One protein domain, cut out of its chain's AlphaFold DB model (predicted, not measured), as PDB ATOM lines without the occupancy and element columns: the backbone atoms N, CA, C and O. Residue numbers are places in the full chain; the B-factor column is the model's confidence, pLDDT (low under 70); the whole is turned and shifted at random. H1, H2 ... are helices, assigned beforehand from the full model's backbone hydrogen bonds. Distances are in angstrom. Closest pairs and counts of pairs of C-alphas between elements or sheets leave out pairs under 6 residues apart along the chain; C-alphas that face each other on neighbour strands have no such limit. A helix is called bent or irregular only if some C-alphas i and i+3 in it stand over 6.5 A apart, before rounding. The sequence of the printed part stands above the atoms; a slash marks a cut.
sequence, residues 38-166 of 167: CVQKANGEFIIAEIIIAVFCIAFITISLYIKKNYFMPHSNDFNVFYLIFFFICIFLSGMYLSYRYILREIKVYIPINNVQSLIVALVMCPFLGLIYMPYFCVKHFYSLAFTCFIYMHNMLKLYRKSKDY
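Overview. This is residues 38 to 166 of the 167 residues of the protein "B box-type domain-containing protein" of Bacteroides coprosuis DSM 18011 (UniProt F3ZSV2). H1 and H2 form an open V, meeting near the short link between them, and the bent helix H3 passes across both: its first arm, H3a, packs on H2, and its second, H3b, crosses H1. Residues 150 to 166 stick out as a long free arm. The printed part has 129 residues with three named helices, H1, H2 and H3 in chain order, and no named strand; the class is all helix. It is loose, with a radius of gyration of the C-alphas of 20.3 A, and flat, spanning 67 by 50 by 20 A.

Along the chain. H1, residues 38 to 70, begins at C-alpha 38 (26.628, 37.237, 42.764) and is 48.0 A long. H2, residues 78 to 105, is 41.3 A long. H3, residues 116 to 164, was assigned as one helix by its hydrogen bonds but is bent: C-alphas 132 and 135 are 6.6 A apart. Its arms are H3a, residues 116 to 132, 25.1 A, and H3b, residues 135 to 164, 43.5 A, ending at C-alpha 164 (54.641, 35.436, 46.372). H3a is irregular, with C-alphas 124 and 127 6.6 A apart.

Arrangement. Residues 60 to 67 of H1 touch H2, the closest C-alphas being those of Ile 63 and Tyr 83, 6.5 A, at a steep tilt of 46 degrees, opposite ways. H2 touches H3a, closest at the C-alphas of Gly 95 and Gly 130, 3.6 A. H3b touches H1, closest at the C-alphas of Cys 57 and Cys 138, 5.4 A. H1 and H3a are apart. Every O i to N i+4 pair is within hydrogen-bond range in H1 and H3b; H2 has 22 of 24, H3a 11 of 13.

Size, cuts and confidence. The farthest C-alphas, Gln 117 and Tyr 166, are 68.1 A apart. The printed part has no cut, and both links are short. Mean pLDDT of the printed part is 71.0; residues 67 to 80 and 101 to 115 are among those under 70.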
ATOM      1  N   CYS A  38      27.615  36.691  43.684       70.81
ATOM      2  CA  CYS A  38      26.628  37.237  42.764       70.81
ATOM      3  C   CYS A  38      27.313  38.027  41.645       70.81
ATOM      4  O   CYS A  38      26.934  37.896  40.482       70.81
ATOM      5  N   VAL A  39      28.345  38.797  42.001       67.19
ATOM      6  CA  VAL A  39      29.213  39.526  41.071       67.19
ATOM      7  C   VAL A  39      29.990  38.545  40.198       67.19
ATOM      8  O   VAL A  39      29.953  38.655  38.979       67.19
ATOM      9  N   GLN A  40      30.617  37.519  40.782       65.88
ATOM     10  CA  GLN A  40      31.330  36.486  40.023       65.88
ATOM     11  C   GLN A  40      30.412  35.727  39.064       65.88
ATOM     12  O   GLN A  40      30.796  35.496  37.919       65.88
ATOM     13  N   LYS A  41      29.193  35.377  39.491       68.94
ATOM     14  CA  LYS A  41      28.221  34.712  38.618       68.94
ATOM     15  C   LYS A  41      27.784  35.617  37.461       68.94
ATOM     16  O   LYS A  41      27.790  35.175  36.318       68.94
ATOM     17  N   ALA A  42      27.473  36.884  37.743       63.47
ATOM     18  CA  ALA A  42      27.112  37.859  36.713       63.47
ATOM     19  C   ALA A  42      28.265  38.115  35.725       63.47
ATOM     20  O   ALA A  42      28.043  38.182  34.518       63.47
ATOM     21  N   ASN A  43      29.501  38.193  36.222       64.31
ATOM     22  CA  ASN A  43      30.691  38.372  35.395       64.31
ATOM     23  C   ASN A  43      30.998  37.122  34.555       64.31
ATOM     24  O   ASN A  43      31.370  37.252  33.395       64.31
ATOM     25  N   GLY A  44      30.808  35.917  35.100       65.75
ATOM     26  CA  GLY A  44      30.990  34.662  34.365       65.75
ATOM     27  C   GLY A  44      30.006  34.508  33.202       65.75
ATOM     28  O   GLY A  44      30.415  34.183  32.090       65.75
ATOM     29  N   GLU A  45      28.726  34.812  33.429       68.12
ATOM     30  CA  GLU A  45      27.699  34.817  32.377       68.12
ATOM     31  C   GLU A  45      28.012  35.852  31.280       68.12
ATOM     32  O   GLU A  45      27.869  35.560  30.092       68.12
ATOM     33  N   PHE A  46      28.517  37.032  31.660       68.31
ATOM     34  CA  PHE A  46      28.940  38.068  30.714       68.31
ATOM     35  C   PHE A  46      30.145  37.635  29.862       68.31
ATOM     36  O   PHE A  46      30.153  37.844  28.650       68.31
ATOM     37  N   ILE A  47      31.137  36.977  30.469       67.56
ATOM     38  CA  ILE A  47      32.327  36.476  29.765       67.56
ATOM     39  C   ILE A  47      31.946  35.391  28.752       67.56
ATOM     40  O   ILE A  47      32.419  35.427  27.618       67.56
ATOM     41  N   ILE A  48      31.073  34.446  29.121       70.62
ATOM     42  CA  ILE A  48      30.610  33.396  28.200       70.62
ATOM     43  C   ILE A  48      29.879  34.019  27.006       70.62
ATOM     44  O   ILE A  48      30.125  33.628  25.866       70.62
ATOM     45  N   ALA A  49      29.026  35.017  27.250       70.81
ATOM     46  CA  ALA A  49      28.329  35.726  26.184       70.81
ATOM     47  C   ALA A  49      29.303  36.445  25.230       70.81
ATOM     48  O   ALA A  49      29.174  36.302  24.016       70.81
ATOM     49  N   GLU A  50      30.305  37.160  25.752       71.94
ATOM     50  CA  GLU A  50      31.336  37.818  24.932       71.94
ATOM     51  C   GLU A  50      32.177  36.809  24.131       71.94
ATOM     52  O   GLU A  50      32.473  37.048  22.962       71.94
ATOM     53  N   ILE A  51      32.505  35.644  24.703       74.00
ATOM     54  CA  ILE A  51      33.216  34.571  23.984       74.00
ATOM     55  C   ILE A  51      32.362  34.025  22.835       74.00
ATOM     56  O   ILE A  51      32.863  33.868  21.723       74.00
ATOM     57  N   ILE A  52      31.075  33.757  23.076       76.88
ATOM     58  CA  ILE A  52      30.155  33.286  22.032       76.88
ATOM     59  C   ILE A  52      30.081  34.317  20.901       76.88
ATOM     60  O   ILE A  52      30.215  33.955  19.732       76.88
ATOM     61  N   ILE A  53      29.933  35.601  21.237       75.06
ATOM     62  CA  ILE A  53      29.902  36.684  20.249       75.06
ATOM     63  C   ILE A  53      31.220  36.742  19.467       75.06
ATOM     64  O   ILE A  53      31.195  36.834  18.243       75.06
ATOM     65  N   ALA A  54      32.369  36.618  20.132       74.25
ATOM     66  CA  ALA A  54      33.671  36.616  19.472       74.25
ATOM     67  C   ALA A  54      33.825  35.454  18.474       74.25
ATOM     68  O   ALA A  54      34.296  35.669  17.357       74.25
ATOM     69  N   VAL A  55      33.379  34.245  18.831       79.44
ATOM     70  CA  VAL A  55      33.368  33.088  17.917       79.44
ATOM     71  C   VAL A  55      32.482  33.365  16.700       79.44
ATOM     72  O   VAL A  55      32.898  33.107  15.570       79.44
ATOM     73  N   PHE A  56      31.303  33.959  16.906       79.31
ATOM     74  CA  PHE A  56      30.421  34.384  15.817       79.31
ATOM     75  C   PHE A  56      31.079  35.425  14.897       79.31
ATOM     76  O   PHE A  56      30.986  35.308  13.676       79.31
ATOM     77  N   CYS A  57      31.785  36.410  15.456       76.06
ATOM     78  CA  CYS A  57      32.511  37.424  14.689       76.06
ATOM     79  C   CYS A  57      33.643  36.809  13.852       76.06
ATOM     80  O   CYS A  57      33.803  37.149  12.679       76.06
ATOM     81  N   ILE A  58      34.410  35.875  14.423       79.12
ATOM     82  CA  ILE A  58      35.478  35.164  13.707       79.12
ATOM     83  C   ILE A  58      34.887  34.333  12.565       79.12
ATOM     84  O   ILE A  58      35.391  34.412  11.446       79.12
ATOM     85  N   ALA A  59      33.800  33.597  12.817       79.31
ATOM     86  CA  ALA A  59      33.093  32.842  11.787       79.31
ATOM     87  C   ALA A  59      32.610  33.757  10.650       79.31
ATOM     88  O   ALA A  59      32.793  33.445   9.479       79.31
ATOM     89  N   PHE A  60      32.060  34.930  10.968       78.62
ATOM     90  CA  PHE A  60      31.630  35.893   9.956       78.62
ATOM     91  C   PHE A  60      32.792  36.389   9.077       78.62
ATOM     92  O   PHE A  60      32.661  36.466   7.851       78.62
ATOM     93  N   ILE A  61      33.945  36.692   9.680       78.69
ATOM     94  CA  ILE A  61      35.141  37.147   8.955       78.69
ATOM     95  C   ILE A  61      35.686  36.034   8.053       78.69
ATOM     96  O   ILE A  61      35.953  36.280   6.876       78.69
ATOM     97  N   THR A  62      35.830  34.809   8.568       78.00
ATOM     98  CA  THR A  62      36.346  33.678   7.780       78.00
ATOM     99  C   THR A  62      35.419  33.336   6.616       78.00
ATOM    100  O   THR A  62      35.901  33.117   5.507       78.00
ATOM    101  N   ILE A  63      34.102  33.389   6.829       74.94
ATOM    102  CA  ILE A  63      33.089  33.187   5.788       74.94
ATOM    103  C   ILE A  63      33.160  34.281   4.724       74.94
ATOM    104  O   ILE A  63      33.169  33.977   3.534       74.94
ATOM    105  N   SER A  64      33.279  35.546   5.125       73.06
ATOM    106  CA  SER A  64      33.397  36.667   4.184       73.06
ATOM    107  C   SER A  64      34.641  36.532   3.295       73.06
ATOM    108  O   SER A  64      34.588  36.773   2.087       73.06
ATOM    109  N   LEU A  65      35.765  36.090   3.873       75.12
ATOM    110  CA  LEU A  65      36.999  35.816   3.132       75.12
ATOM    111  C   LEU A  65      36.872  34.590   2.218       75.12
ATOM    112  O   LEU A  65      37.392  34.607   1.101       75.12
ATOM    113  N   TYR A  66      36.166  33.549   2.663       71.38
ATOM    114  CA  TYR A  66      35.903  32.344   1.878       71.38
ATOM    115  C   TYR A  66      35.013  32.635   0.666       71.38
ATOM    116  O   TYR A  66      35.374  32.274  -0.452       71.38
ATOM    117  N   ILE A  67      33.914  33.373   0.861       69.75
ATOM    118  CA  ILE A  67      33.036  33.860  -0.210       69.75
ATOM    119  C   ILE A  67      33.855  34.675  -1.217       69.75
ATOM    120  O   ILE A  67      33.824  34.379  -2.408       69.75
ATOM    121  N   LYS A  68      34.673  35.635  -0.758       69.69
ATOM    122  CA  LYS A  68      35.540  36.427  -1.648       69.69
ATOM    123  C   LYS A  68      36.486  35.553  -2.484       69.69
ATOM    124  O   LYS A  68      36.715  35.857  -3.651       69.69
ATOM    125  N   LYS A  69      37.035  34.482  -1.900       68.69
ATOM    126  CA  LYS A  69      37.965  33.563  -2.572       68.69
ATOM    127  C   LYS A  69      37.262  32.643  -3.579       68.69
ATOM    128  O   LYS A  69      37.752  32.486  -4.690       68.69
ATOM    129  N   ASN A  70      36.116  32.070  -3.215       62.00
ATOM    130  CA  ASN A  70      35.399  31.088  -4.034       62.00
ATOM    131  C   ASN A  70      34.505  31.700  -5.115       62.00
ATOM    132  O   ASN A  70      34.322  31.092  -6.163       62.00
ATOM    133  N   TYR A  71      33.989  32.916  -4.925       60.31
ATOM    134  CA  TYR A  71      33.321  33.630  -6.019       60.31
ATOM    135  C   TYR A  71      34.302  34.019  -7.140       60.31
ATOM    136  O   TYR A  71      33.878  34.232  -8.272       60.31
ATOM    137  N   PHE A  72      35.609  34.060  -6.847       52.12
ATOM    138  CA  PHE A  72      36.672  34.223  -7.845       52.12
ATOM    139  C   PHE A  72      37.165  32.896  -8.454       52.12
ATOM    140  O   PHE A  72      37.785  32.922  -9.515       52.12
ATOM    141  N   MET A  73      36.894  31.742  -7.828       48.97
ATOM    142  CA  MET A  73      37.253  30.409  -8.333       48.97
ATOM    143  C   MET A  73      36.164  29.383  -7.970       48.97
ATOM    144  O   MET A  73      36.112  28.931  -6.822       48.97
ATOM    145  N   PRO A  74      35.291  28.994  -8.918       51.94
ATOM    146  CA  PRO A  74      34.101  28.214  -8.620       51.94
ATOM    147  C   PRO A  74      34.463  26.731  -8.522       51.94
ATOM    148  O   PRO A  74      34.499  26.018  -9.521       51.94
ATOM    149  N   HIS A  75      34.710  26.238  -7.313       54.94
ATOM    150  CA  HIS A  75      34.705  24.801  -7.058       54.94
ATOM    151  C   HIS A  75      33.845  24.481  -5.828       54.94
ATOM    152  O   HIS A  75      34.071  25.003  -4.739       54.94
ATOM    153  N   SER A  76      32.878  23.576  -6.039       57.84
ATOM    154  CA  SER A  76      31.858  23.033  -5.119       57.84
ATOM    155  C   SER A  76      30.643  23.934  -4.820       57.84
ATOM    156  O   SER A  76      30.770  25.036  -4.298       57.84
ATOM    157  N   ASN A  77      29.438  23.453  -5.156       60.47
ATOM    158  CA  ASN A  77      28.184  24.216  -5.051       60.47
ATOM    159  C   ASN A  77      27.500  24.102  -3.676       60.47
ATOM    160  O   ASN A  77      26.922  25.082  -3.216       60.47
ATOM    161  N   ASP A  78      27.607  22.968  -2.981       60.75
ATOM    162  CA  ASP A  78      26.786  22.726  -1.781       60.75
ATOM    163  C   ASP A  78      27.334  23.414  -0.522       60.75
ATOM    164  O   ASP A  78      26.584  23.977   0.276       60.75
ATOM    165  N   PHE A  79      28.661  23.442  -0.369       61.09
ATOM    166  CA  PHE A  79      29.322  24.064   0.783       61.09
ATOM    167  C   PHE A  79      29.118  25.591   0.785       61.09
ATOM    168  O   PHE A  79      28.926  26.198   1.835       61.09
ATOM    169  N   ASN A  80      29.056  26.215  -0.397       66.62
ATOM    170  CA  ASN A  80      28.871  27.660  -0.552       66.62
ATOM    171  C   ASN A  80      27.472  28.146  -0.127       66.62
ATOM    172  O   ASN A  80      27.358  29.236   0.431       66.62
ATOM    173  N   VAL A  81      26.413  27.350  -0.331       71.44
ATOM    174  CA  VAL A  81      25.031  27.753  -0.004       71.44
ATOM    175  C   VAL A  81      24.818  27.856   1.507       71.44
ATOM    176  O   VAL A  81      24.236  28.832   1.980       71.44
ATOM    177  N   PHE A  82      25.342  26.900   2.282       73.81
ATOM    178  CA  PHE A  82      25.226  26.913   3.744       73.81
ATOM    179  C   PHE A  82      25.860  28.168   4.361       73.81
ATOM    180  O   PHE A  82      25.248  28.835   5.198       73.81
ATOM    181  N   TYR A  83      27.061  28.541   3.910       71.50
ATOM    182  CA  TYR A  83      27.745  29.739   4.401       71.50
ATOM    183  C   TYR A  83      27.058  31.036   3.995       71.50
ATOM    184  O   TYR A  83      27.054  31.991   4.769       71.50
ATOM    185  N   LEU A  84      26.456  31.066   2.808       73.69
ATOM    186  CA  LEU A  84      25.702  32.218   2.338       73.69
ATOM    187  C   LEU A  84      24.445  32.430   3.191       73.69
ATOM    188  O   LEU A  84      24.185  33.541   3.646       73.69
ATOM    189  N   ILE A  85      23.715  31.351   3.489       80.88
ATOM    190  CA  ILE A  85      22.561  31.378   4.398       80.88
ATOM    191  C   ILE A  85      22.990  31.847   5.793       80.88
ATOM    192  O   ILE A  85      22.367  32.746   6.357       80.88
ATOM    193  N   PHE A  86      24.082  31.300   6.334       79.31
ATOM    194  CA  PHE A  86      24.612  31.714   7.634       79.31
ATOM    195  C   PHE A  86      24.984  33.205   7.657       79.31
ATOM    196  O   PHE A  86      24.640  33.917   8.599       79.31
ATOM    197  N   PHE A  87      25.617  33.707   6.595       78.12
ATOM    198  CA  PHE A  87      25.958  35.119   6.443       78.12
ATOM    199  C   PHE A  87      24.715  36.025   6.468       78.12
ATOM    200  O   PHE A  87      24.689  37.016   7.205       78.12
ATOM    201  N   PHE A  88      23.655  35.658   5.741       81.12
ATOM    202  CA  PHE A  88      22.382  36.386   5.770       81.12
ATOM    203  C   PHE A  88      21.716  36.353   7.148       81.12
ATOM    204  O   PHE A  88      21.216  37.383   7.602       81.12
ATOM    205  N   ILE A  89      21.755  35.214   7.846       83.88
ATOM    206  CA  ILE A  89      21.238  35.095   9.215       83.88
ATOM    207  C   ILE A  89      22.001  36.035  10.160       83.88
ATOM    208  O   ILE A  89      21.377  36.764  10.929       83.88
ATOM    209  N   CYS A  90      23.333  36.089  10.082       79.50
ATOM    210  CA  CYS A  90      24.142  36.990  10.908       79.50
ATOM    211  C   CYS A  90      23.833  38.474  10.647       79.50
ATOM    212  O   CYS A  90      23.713  39.263  11.591       79.50
ATOM    213  N   ILE A  91      23.665  38.866   9.381       81.12
ATOM    214  CA  ILE A  91      23.253  40.227   9.011       81.12
ATOM    215  C   ILE A  91      21.866  40.537   9.574       81.12
ATOM    216  O   ILE A  91      21.658  41.590  10.174       81.12
ATOM    217  N   PHE A  92      20.922  39.612   9.430       82.94
ATOM    218  CA  PHE A  92      19.558  39.819   9.889       82.94
ATOM    219  C   PHE A  92      19.477  39.940  11.416       82.94
ATOM    220  O   PHE A  92      18.889  40.891  11.927       82.94
ATOM    221  N   LEU A  93      20.135  39.043  12.158       81.56
ATOM    222  CA  LEU A  93      20.170  39.072  13.624       81.56
ATOM    223  C   LEU A  93      20.855  40.334  14.166       81.56
ATOM    224  O   LEU A  93      20.375  40.924  15.134       81.56
ATOM    225  N   SER A  94      21.947  40.782  13.539       79.31
ATOM    226  CA  SER A  94      22.627  42.021  13.941       79.31
ATOM    227  C   SER A  94      21.786  43.270  13.646       79.31
ATOM    228  O   SER A  94      21.699  44.162  14.494       79.31
ATOM    229  N   GLY A  95      21.096  43.307  12.503       80.62
ATOM    230  CA  GLY A  95      20.134  44.357  12.157       80.62
ATOM    231  C   GLY A  95      18.927  44.393  13.098       80.62
ATOM    232  O   GLY A  95      18.516  45.468  13.543       80.62
ATOM    233  N   MET A  96      18.403  43.228  13.483       77.50
ATOM    234  CA  MET A  96      17.351  43.102  14.496       77.50
ATOM    235  C   MET A  96      17.813  43.571  15.879       77.50
ATOM    236  O   MET A  96      17.092  44.295  16.560       77.50
ATOM    237  N   TYR A  97      19.024  43.202  16.299       77.62
ATOM    238  CA  TYR A  97      19.580  43.644  17.578       77.62
ATOM    239  C   TYR A  97      19.701  45.171  17.644       77.62
ATOM    240  O   TYR A  97      19.324  45.785  18.647       77.62
ATOM    241  N   LEU A  98      20.208  45.789  16.571       76.12
ATOM    242  CA  LEU A  98      20.349  47.239  16.492       76.12
ATOM    243  C   LEU A  98      18.989  47.931  16.450       76.12
ATOM    244  O   LEU A  98      18.777  48.864  17.216       76.12
ATOM    245  N   SER A  99      18.075  47.476  15.593       71.88
ATOM    246  CA  SER A  99      16.734  48.058  15.492       71.88
ATOM    247  C   SER A  99      15.986  47.947  16.816       71.88
ATOM    248  O   SER A  99      15.477  48.953  17.290       71.88
ATOM    249  N   TYR A 100      16.025  46.801  17.500       70.81
ATOM    250  CA  TYR A 100      15.444  46.644  18.835       70.81
ATOM    251  C   TYR A 100      16.058  47.611  19.861       70.81
ATOM    252  O   TYR A 100      15.338  48.310  20.573       70.81
ATOM    253  N   ARG A 101      17.394  47.712  19.918       68.56
ATOM    254  CA  ARG A 101      18.100  48.650  20.810       68.56
ATOM    255  C   ARG A 101      17.787  50.112  20.491       68.56
ATOM    256  O   ARG A 101      17.633  50.890  21.425       68.56
ATOM    257  N   TYR A 102      17.733  50.482  19.214       65.19
ATOM    258  CA  TYR A 102      17.517  51.850  18.747       65.19
ATOM    259  C   TYR A 102      16.060  52.283  18.949       65.19
ATOM    260  O   TYR A 102      15.814  53.348  19.512       65.19
ATOM    261  N   ILE A 103      15.107  51.407  18.608       62.00
ATOM    262  CA  ILE A 103      13.672  51.591  18.864       62.00
ATOM    263  C   ILE A 103      13.411  51.733  20.369       62.00
ATOM    264  O   ILE A 103      12.641  52.593  20.760       62.00
ATOM    265  N   LEU A 104      14.080  50.961  21.233       57.44
ATOM    266  CA  LEU A 104      13.867  51.062  22.683       57.44
ATOM    267  C   LEU A 104      14.600  52.224  23.375       57.44
ATOM    268  O   LEU A 104      14.169  52.631  24.454       57.44
ATOM    269  N   ARG A 105      15.720  52.728  22.831       54.28
ATOM    270  CA  ARG A 105      16.536  53.770  23.497       54.28
ATOM    271  C   ARG A 105      16.285  55.187  23.008       54.28
ATOM    272  O   ARG A 105      16.158  56.077  23.841       54.28
ATOM    273  N   GLU A 106      16.297  55.407  21.699       51.84
ATOM    274  CA  GLU A 106      16.294  56.763  21.123       51.84
ATOM    275  C   GLU A 106      14.873  57.241  20.846       51.84
ATOM    276  O   GLU A 106      14.554  58.425  20.930       51.84
ATOM    277  N   ILE A 107      13.985  56.293  20.569       48.72
ATOM    278  CA  ILE A 107      12.648  56.587  20.117       48.72
ATOM    279  C   ILE A 107      11.670  56.103  21.196       48.72
ATOM    280  O   ILE A 107      11.138  55.005  21.125       48.72
ATOM    281  N   LYS A 108      11.322  56.962  22.168       47.22
ATOM    282  CA  LYS A 108      10.097  56.807  22.997       47.22
ATOM    283  C   LYS A 108       8.804  56.879  22.152       47.22
ATOM    284  O   LYS A 108       7.750  57.279  22.640       47.22
ATOM    285  N   VAL A 109       8.865  56.548  20.866       49.00
ATOM    286  CA  VAL A 109       7.695  56.396  20.017       49.00
ATOM    287  C   VAL A 109       7.184  55.007  20.318       49.00
ATOM    288  O   VAL A 109       7.781  53.993  19.970       49.00
ATOM    289  N   TYR A 110       6.052  55.008  21.001       50.84
ATOM    290  CA  TYR A 110       5.042  53.980  20.886       50.84
ATOM    291  C   TYR A 110       4.794  53.765  19.386       50.84
ATOM    292  O   TYR A 110       3.962  54.438  18.788       50.84
ATOM    293  N   ILE A 111       5.579  52.911  18.726       54.53
ATOM    294  CA  ILE A 111       5.190  52.382  17.424       54.53
ATOM    295  C   ILE A 111       4.085  51.402  17.798       54.53
ATOM    296  O   ILE A 111       4.390  50.395  18.442       54.53
ATOM    297  N   PRO A 112       2.801  51.690  17.516       52.91
ATOM    298  CA  PRO A 112       1.768  50.707  17.762       52.91
ATOM    299  C   PRO A 112       2.118  49.499  16.893       52.91
ATOM    300  O   PRO A 112       1.980  49.540  15.671       52.91
ATOM    301  N   ILE A 113       2.585  48.425  17.538       54.81
ATOM    302  CA  ILE A 113       2.941  47.137  16.914       54.81
ATOM    303  C   ILE A 113       1.765  46.599  16.071       54.81
ATOM    304  O   ILE A 113       1.951  45.794  15.166       54.81
ATOM    305  N   ASN A 114       0.558  47.122  16.305       55.78
ATOM    306  CA  ASN A 114      -0.654  46.849  15.546       55.78
ATOM    307  C   ASN A 114      -0.605  47.267  14.067       55.78
ATOM    308  O   ASN A 114      -1.437  46.788  13.302       55.78
ATOM    309  N   ASN A 115       0.323  48.132  13.633       65.56
ATOM    310  CA  ASN A 115       0.374  48.557  12.235       65.56
ATOM    311  C   ASN A 115       1.380  47.723  11.431       65.56
ATOM    312  O   ASN A 115       2.576  48.023  11.406       65.56
ATOM    313  N   VAL A 116       0.872  46.704  10.730       72.38
ATOM    314  CA  VAL A 116       1.618  45.765   9.862       72.38
ATOM    315  C   VAL A 116       2.614  46.481   8.936       72.38
ATOM    316  O   VAL A 116       3.712  45.985   8.699       72.38
ATOM    317  N   GLN A 117       2.287  47.693   8.477       72.44
ATOM    318  CA  GLN A 117       3.163  48.524   7.643       72.44
ATOM    319  C   GLN A 117       4.494  48.886   8.322       72.44
ATOM    320  O   GLN A 117       5.547  48.776   7.701       72.44
ATOM    321  N   SER A 118       4.476  49.270   9.602       68.56
ATOM    322  CA  SER A 118       5.704  49.588  10.347       68.56
ATOM    323  C   SER A 118       6.591  48.359  10.559       68.56
ATOM    324  O   SER A 118       7.816  48.464  10.498       68.56
ATOM    325  N   LEU A 119       5.977  47.184  10.723       72.12
ATOM    326  CA  LEU A 119       6.695  45.922  10.862       72.12
ATOM    327  C   LEU A 119       7.363  45.513   9.544       72.12
ATOM    328  O   LEU A 119       8.516  45.093   9.556       72.12
ATOM    329  N   ILE A 120       6.689  45.714   8.406       79.44
ATOM    330  CA  ILE A 120       7.264  45.475   7.073       79.44
ATOM    331  C   ILE A 120       8.447  46.412   6.818       79.44
ATOM    332  O   ILE A 120       9.508  45.952   6.405       79.44
ATOM    333  N   VAL A 121       8.304  47.712   7.099       78.56
ATOM    334  CA  VAL A 121       9.403  48.676   6.920       78.56
ATOM    335  C   VAL A 121      10.597  48.304   7.802       78.56
ATOM    336  O   VAL A 121      11.727  48.296   7.320       78.56
ATOM    337  N   ALA A 122      10.369  47.920   9.061       72.44
ATOM    338  CA  ALA A 122      11.438  47.456   9.943       72.44
ATOM    339  C   ALA A 122      12.110  46.175   9.416       72.44
ATOM    340  O   ALA A 122      13.338  46.104   9.391       72.44
ATOM    341  N   LEU A 123      11.331  45.196   8.941       81.38
ATOM    342  CA  LEU A 123      11.838  43.943   8.372       81.38
ATOM    343  C   LEU A 123      12.718  44.192   7.138       81.38
ATOM    344  O   LEU A 123      13.772  43.578   7.001       81.38
ATOM    345  N   VAL A 124      12.303  45.116   6.267       83.62
ATOM    346  CA  VAL A 124      13.043  45.483   5.051       83.62
ATOM    347  C   VAL A 124      14.305  46.274   5.383       83.62
ATOM    348  O   VAL A 124      15.335  46.052   4.757       83.62
ATOM    349  N   MET A 125      14.266  47.160   6.381       79.88
ATOM    350  CA  MET A 125      15.429  47.967   6.775       79.88
ATOM    351  C   MET A 125      16.463  47.177   7.591       79.88
ATOM    352  O   MET A 125      17.651  47.502   7.546       79.88
ATOM    353  N   CYS A 126      16.048  46.119   8.299       81.38
ATOM    354  CA  CYS A 126      16.926  45.252   9.094       81.38
ATOM    355  C   CYS A 126      18.173  44.750   8.343       81.38
ATOM    356  O   CYS A 126      19.265  44.933   8.879       81.38
ATOM    357  N   PRO A 127      18.089  44.153   7.138       80.38
ATOM    358  CA  PRO A 127      19.276  43.673   6.434       80.38
ATOM    359  C   PRO A 127      20.243  44.799   6.040       80.38
ATOM    360  O   PRO A 127      21.454  44.610   6.137       80.38
ATOM    361  N   PHE A 128      19.748  45.982   5.661       82.56
ATOM    362  CA  PHE A 128      20.605  47.118   5.297       82.56
ATOM    363  C   PHE A 128      21.338  47.691   6.511       82.56
ATOM    364  O   PHE A 128      22.548  47.915   6.466       82.56
ATOM    365  N   LEU A 129      20.615  47.876   7.619       82.12
ATOM    366  CA  LEU A 129      21.201  48.304   8.887       82.12
ATOM    367  C   LEU A 129      22.190  47.264   9.414       82.12
ATOM    368  O   LEU A 129      23.277  47.624   9.859       82.12
ATOM    369  N   GLY A 130      21.834  45.983   9.315       82.38
ATOM    370  CA  GLY A 130      22.695  44.860   9.658       82.38
ATOM    371  C   GLY A 130      24.001  44.896   8.877       82.38
ATOM    372  O   GLY A 130      25.056  44.843   9.487       82.38
ATOM    373  N   LEU A 131      23.964  45.086   7.557       82.69
ATOM    374  CA  LEU A 131      25.159  45.077   6.706       82.69
ATOM    375  C   LEU A 131      26.167  46.183   7.065       82.69
ATOM    376  O   LEU A 131      27.373  45.944   7.051       82.69
ATOM    377  N   ILE A 132      25.682  47.370   7.435       82.94
ATOM    378  CA  ILE A 132      26.528  48.490   7.877       82.94
ATOM    379  C   ILE A 132      27.007  48.282   9.321       82.94
ATOM    380  O   ILE A 132      28.152  48.582   9.655       82.94
ATOM    381  N   TYR A 133      26.140  47.767  10.194       81.31
ATOM    382  CA  TYR A 133      26.424  47.640  11.619       81.31
ATOM    383  C   TYR A 133      27.285  46.426  11.964       81.31
ATOM    384  O   TYR A 133      28.080  46.508  12.893       81.31
ATOM    385  N   MET A 134      27.175  45.322  11.224       77.62
ATOM    386  CA  MET A 134      27.928  44.085  11.462       77.62
ATOM    387  C   MET A 134      29.446  44.317  11.585       77.62
ATOM    388  O   MET A 134      30.016  43.903  12.596       77.62
ATOM    389  N   PRO A 135      30.129  45.030  10.662       78.19
ATOM    390  CA  PRO A 135      31.563  45.285  10.806       78.19
ATOM    391  C   PRO A 135      31.888  46.109  12.059       78.19
ATOM    392  O   PRO A 135      32.831  45.781  12.778       78.19
ATOM    393  N   TYR A 136      31.085  47.129  12.377       82.31
ATOM    394  CA  TYR A 136      31.246  47.900  13.613       82.31
ATOM    395  C   TYR A 136      31.020  47.034  14.865       82.31
ATOM    396  O   TYR A 136      31.783  47.125  15.827       82.31
ATOM    397  N   PHE A 137      30.005  46.167  14.850       78.69
ATOM    398  CA  PHE A 137      29.669  45.242  15.929       78.69
ATOM    399  C   PHE A 137      30.813  44.263  16.201       78.69
ATOM    400  O   PHE A 137      31.232  44.121  17.350       78.69
ATOM    401  N   CYS A 138      31.380  43.671  15.145       77.31
ATOM    402  CA  CYS A 138      32.556  42.811  15.231       77.31
ATOM    403  C   CYS A 138      33.738  43.529  15.883       77.31
ATOM    404  O   CYS A 138      34.313  43.019  16.840       77.31
ATOM    405  N   VAL A 139      34.073  44.729  15.403       80.50
ATOM    406  CA  VAL A 139      35.196  45.516  15.931       80.50
ATOM    407  C   VAL A 139      34.973  45.865  17.403       80.50
ATOM    408  O   VAL A 139      35.848  45.636  18.237       80.50
ATOM    409  N   LYS A 140      33.783  46.361  17.752       80.19
ATOM    410  CA  LYS A 140      33.429  46.740  19.123       80.19
ATOM    411  C   LYS A 140      33.547  45.569  20.100       80.19
ATOM    412  O   LYS A 140      34.132  45.736  21.169       80.19
ATOM    413  N   HIS A 141      33.007  44.405  19.748       75.12
ATOM    414  CA  HIS A 141      33.075  43.224  20.610       75.12
ATOM    415  C   HIS A 141      34.490  42.651  20.698       75.12
ATOM    416  O   HIS A 141      34.916  42.246  21.776       75.12
ATOM    417  N   PHE A 142      35.270  42.713  19.619       76.44
ATOM    418  CA  PHE A 142      36.673  42.309  19.659       76.44
ATOM    419  C   PHE A 142      37.499  43.189  20.614       76.44
ATOM    420  O   PHE A 142      38.271  42.674  21.422       76.44
ATOM    421  N   TYR A 143      37.286  44.511  20.592       77.25
ATOM    422  CA  TYR A 143      37.907  45.428  21.554       77.25
ATOM    423  C   TYR A 143      37.424  45.194  22.994       77.25
ATOM    424  O   TYR A 143      38.244  45.205  23.911       77.25
ATOM    425  N   SER A 144      36.123  44.953  23.198       75.38
ATOM    426  CA  SER A 144      35.539  44.626  24.513       75.38
ATOM    427  C   SER A 144      36.185  43.375  25.117       75.38
ATOM    428  O   SER A 144      36.631  43.383  26.269       75.38
ATOM    429  N   LEU A 145      36.323  42.318  24.311       73.62
ATOM    430  CA  LEU A 145      36.968  41.073  24.711       73.62
ATOM    431  C   LEU A 145      38.447  41.296  25.046       73.62
ATOM    432  O   LEU A 145      38.897  40.889  26.115       73.62
ATOM    433  N   ALA A 146      39.195  41.991  24.180       75.06
ATOM    434  CA  ALA A 146      40.611  42.284  24.406       75.06
ATOM    435  C   ALA A 146      40.834  43.074  25.707       75.06
ATOM    436  O   ALA A 146      41.731  42.753  26.489       75.06
ATOM    437  N   PHE A 147      39.980  44.063  25.979       77.94
ATOM    438  CA  PHE A 147      40.022  44.846  27.209       77.94
ATOM    439  C   PHE A 147      39.686  44.002  28.447       77.94
ATOM    440  O   PHE A 147      40.380  44.078  29.462       77.94
ATOM    441  N   THR A 148      38.673  43.136  28.355       74.31
ATOM    442  CA  THR A 148      38.284  42.230  29.446       74.31
ATOM    443  C   THR A 148      39.392  41.217  29.749       74.31
ATOM    444  O   THR A 148      39.756  41.027  30.910       74.31
ATOM    445  N   CYS A 149      40.000  40.624  28.716       72.44
ATOM    446  CA  CYS A 149      41.161  39.747  28.850       72.44
ATOM    447  C   CYS A 149      42.354  40.470  29.486       72.44
ATOM    448  O   CYS A 149      43.006  39.905  30.363       72.44
ATOM    449  N   PHE A 150      42.614  41.723  29.101       78.88
ATOM    450  CA  PHE A 150      43.680  42.533  29.689       78.88
ATOM    451  C   PHE A 150      43.454  42.779  31.188       78.88
ATOM    452  O   PHE A 150      44.362  42.562  31.994       78.88
ATOM    453  N   ILE A 151      42.234  43.155  31.589       76.44
ATOM    454  CA  ILE A 151      41.868  43.318  33.005       76.44
ATOM    455  C   ILE A 151      42.031  41.999  33.764       76.44
ATOM    456  O   ILE A 151      42.592  41.983  34.862       76.44
ATOM    457  N   TYR A 152      41.572  40.889  33.184       73.25
ATOM    458  CA  TYR A 152      41.661  39.578  33.817       73.25
ATOM    459  C   TYR A 152      43.119  39.147  34.025       73.25
ATOM    460  O   TYR A 152      43.496  38.757  35.131       73.25
ATOM    461  N   MET A 153      43.969  39.308  33.005       72.56
ATOM    462  CA  MET A 153      45.412  39.073  33.108       72.56
ATOM    463  C   MET A 153      46.062  39.943  34.187       72.56
ATOM    464  O   MET A 153      46.847  39.450  34.997       72.56
ATOM    465  N   HIS A 154      45.725  41.231  34.228       75.06
ATOM    466  CA  HIS A 154      46.272  42.158  35.213       75.06
ATOM    467  C   HIS A 154      45.862  41.785  36.651       75.06
ATOM    468  O   HIS A 154      46.681  41.835  37.572       75.06
ATOM    469  N   ASN A 155      44.616  41.349  36.854       70.56
ATOM    470  CA  ASN A 155      44.130  40.888  38.155       70.56
ATOM    471  C   ASN A 155      44.785  39.568  38.587       70.56
ATOM    472  O   ASN A 155      45.197  39.449  39.741       70.56
ATOM    473  N   MET A 156      44.967  38.618  37.666       68.81
ATOM    474  CA  MET A 156      45.693  37.370  37.937       68.81
ATOM    475  C   MET A 156      47.157  37.632  38.318       68.81
ATOM    476  O   MET A 156      47.657  37.052  39.280       68.81
ATOM    477  N   LEU A 157      47.832  38.568  37.642       71.69
ATOM    478  CA  LEU A 157      49.203  38.971  37.981       71.69
ATOM    479  C   LEU A 157      49.307  39.628  39.365       71.69
ATOM    480  O   LEU A 157      50.288  39.404  40.076       71.69
ATOM    481  N   LYS A 158      48.304  40.416  39.772       71.06
ATOM    482  CA  LYS A 158      48.231  40.969  41.133       71.06
ATOM    483  C   LYS A 158      48.071  39.876  42.185       71.06
ATOM    484  O   LYS A 158      48.753  39.936  43.202       71.06
ATOM    485  N   LEU A 159      47.207  38.890  41.944       69.56
ATOM    486  CA  LEU A 159      47.014  37.761  42.859       69.56
ATOM    487  C   LEU A 159      48.283  36.910  42.977       69.56
ATOM    488  O   LEU A 159      48.678  36.572  44.089       69.56
ATOM    489  N   TYR A 160      48.963  36.654  41.857       68.31
ATOM    490  CA  TYR A 160      50.225  35.915  41.834       68.31
ATOM    491  C   TYR A 160      51.363  36.647  42.566       68.31
ATOM    492  O   TYR A 160      52.124  36.025  43.304       68.31
ATOM    493  N   ARG A 161      51.478  37.979  42.421       66.69
ATOM    494  CA  ARG A 161      52.430  38.768  43.229       66.69
ATOM    495  C   ARG A 161      52.101  38.685  44.710       66.69
ATOM    496  O   ARG A 161      52.978  38.374  45.502       66.69
ATOM    497  N   LYS A 162      50.828  38.866  45.061       62.50
ATOM    498  CA  LYS A 162      50.386  38.824  46.452       62.50
ATOM    499  C   LYS A 162      50.677  37.467  47.096       62.50
ATOM    500  O   LYS A 162      51.130  37.448  48.225       62.50
ATOM    501  N   SER A 163      50.493  36.346  46.389       61.53
ATOM    502  CA  SER A 163      50.856  35.018  46.913       61.53
ATOM    503  C   SER A 163      52.361  34.812  47.075       61.53
ATOM    504  O   SER A 163      52.771  34.001  47.895       61.53
ATOM    505  N   LYS A 164      53.181  35.519  46.291       61.97
ATOM    506  CA  LYS A 164      54.641  35.436  46.372       61.97
ATOM    507  C   LYS A 164      55.209  36.246  47.541       61.97
ATOM    508  O   LYS A 164      56.252  35.873  48.044       61.97
ATOM    509  N   ASP A 165      54.509  37.290  47.984       61.19
ATOM    510  CA  ASP A 165      54.898  38.110  49.143       61.19
ATOM    511  C   ASP A 165      54.542  37.458  50.503       61.19
ATOM    512  O   ASP A 165      54.949  37.959  51.548       61.19
ATOM    513  N   TYR A 166      53.770  36.359  50.509       51.88
ATOM    514  CA  TYR A 166      53.414  35.586  51.715       51.88
ATOM    515  C   TYR A 166      54.264  34.314  51.923       51.88
ATOM    516  O   TYR A 166      54.029  33.600  52.899       51.88
TER     517      TYR A 166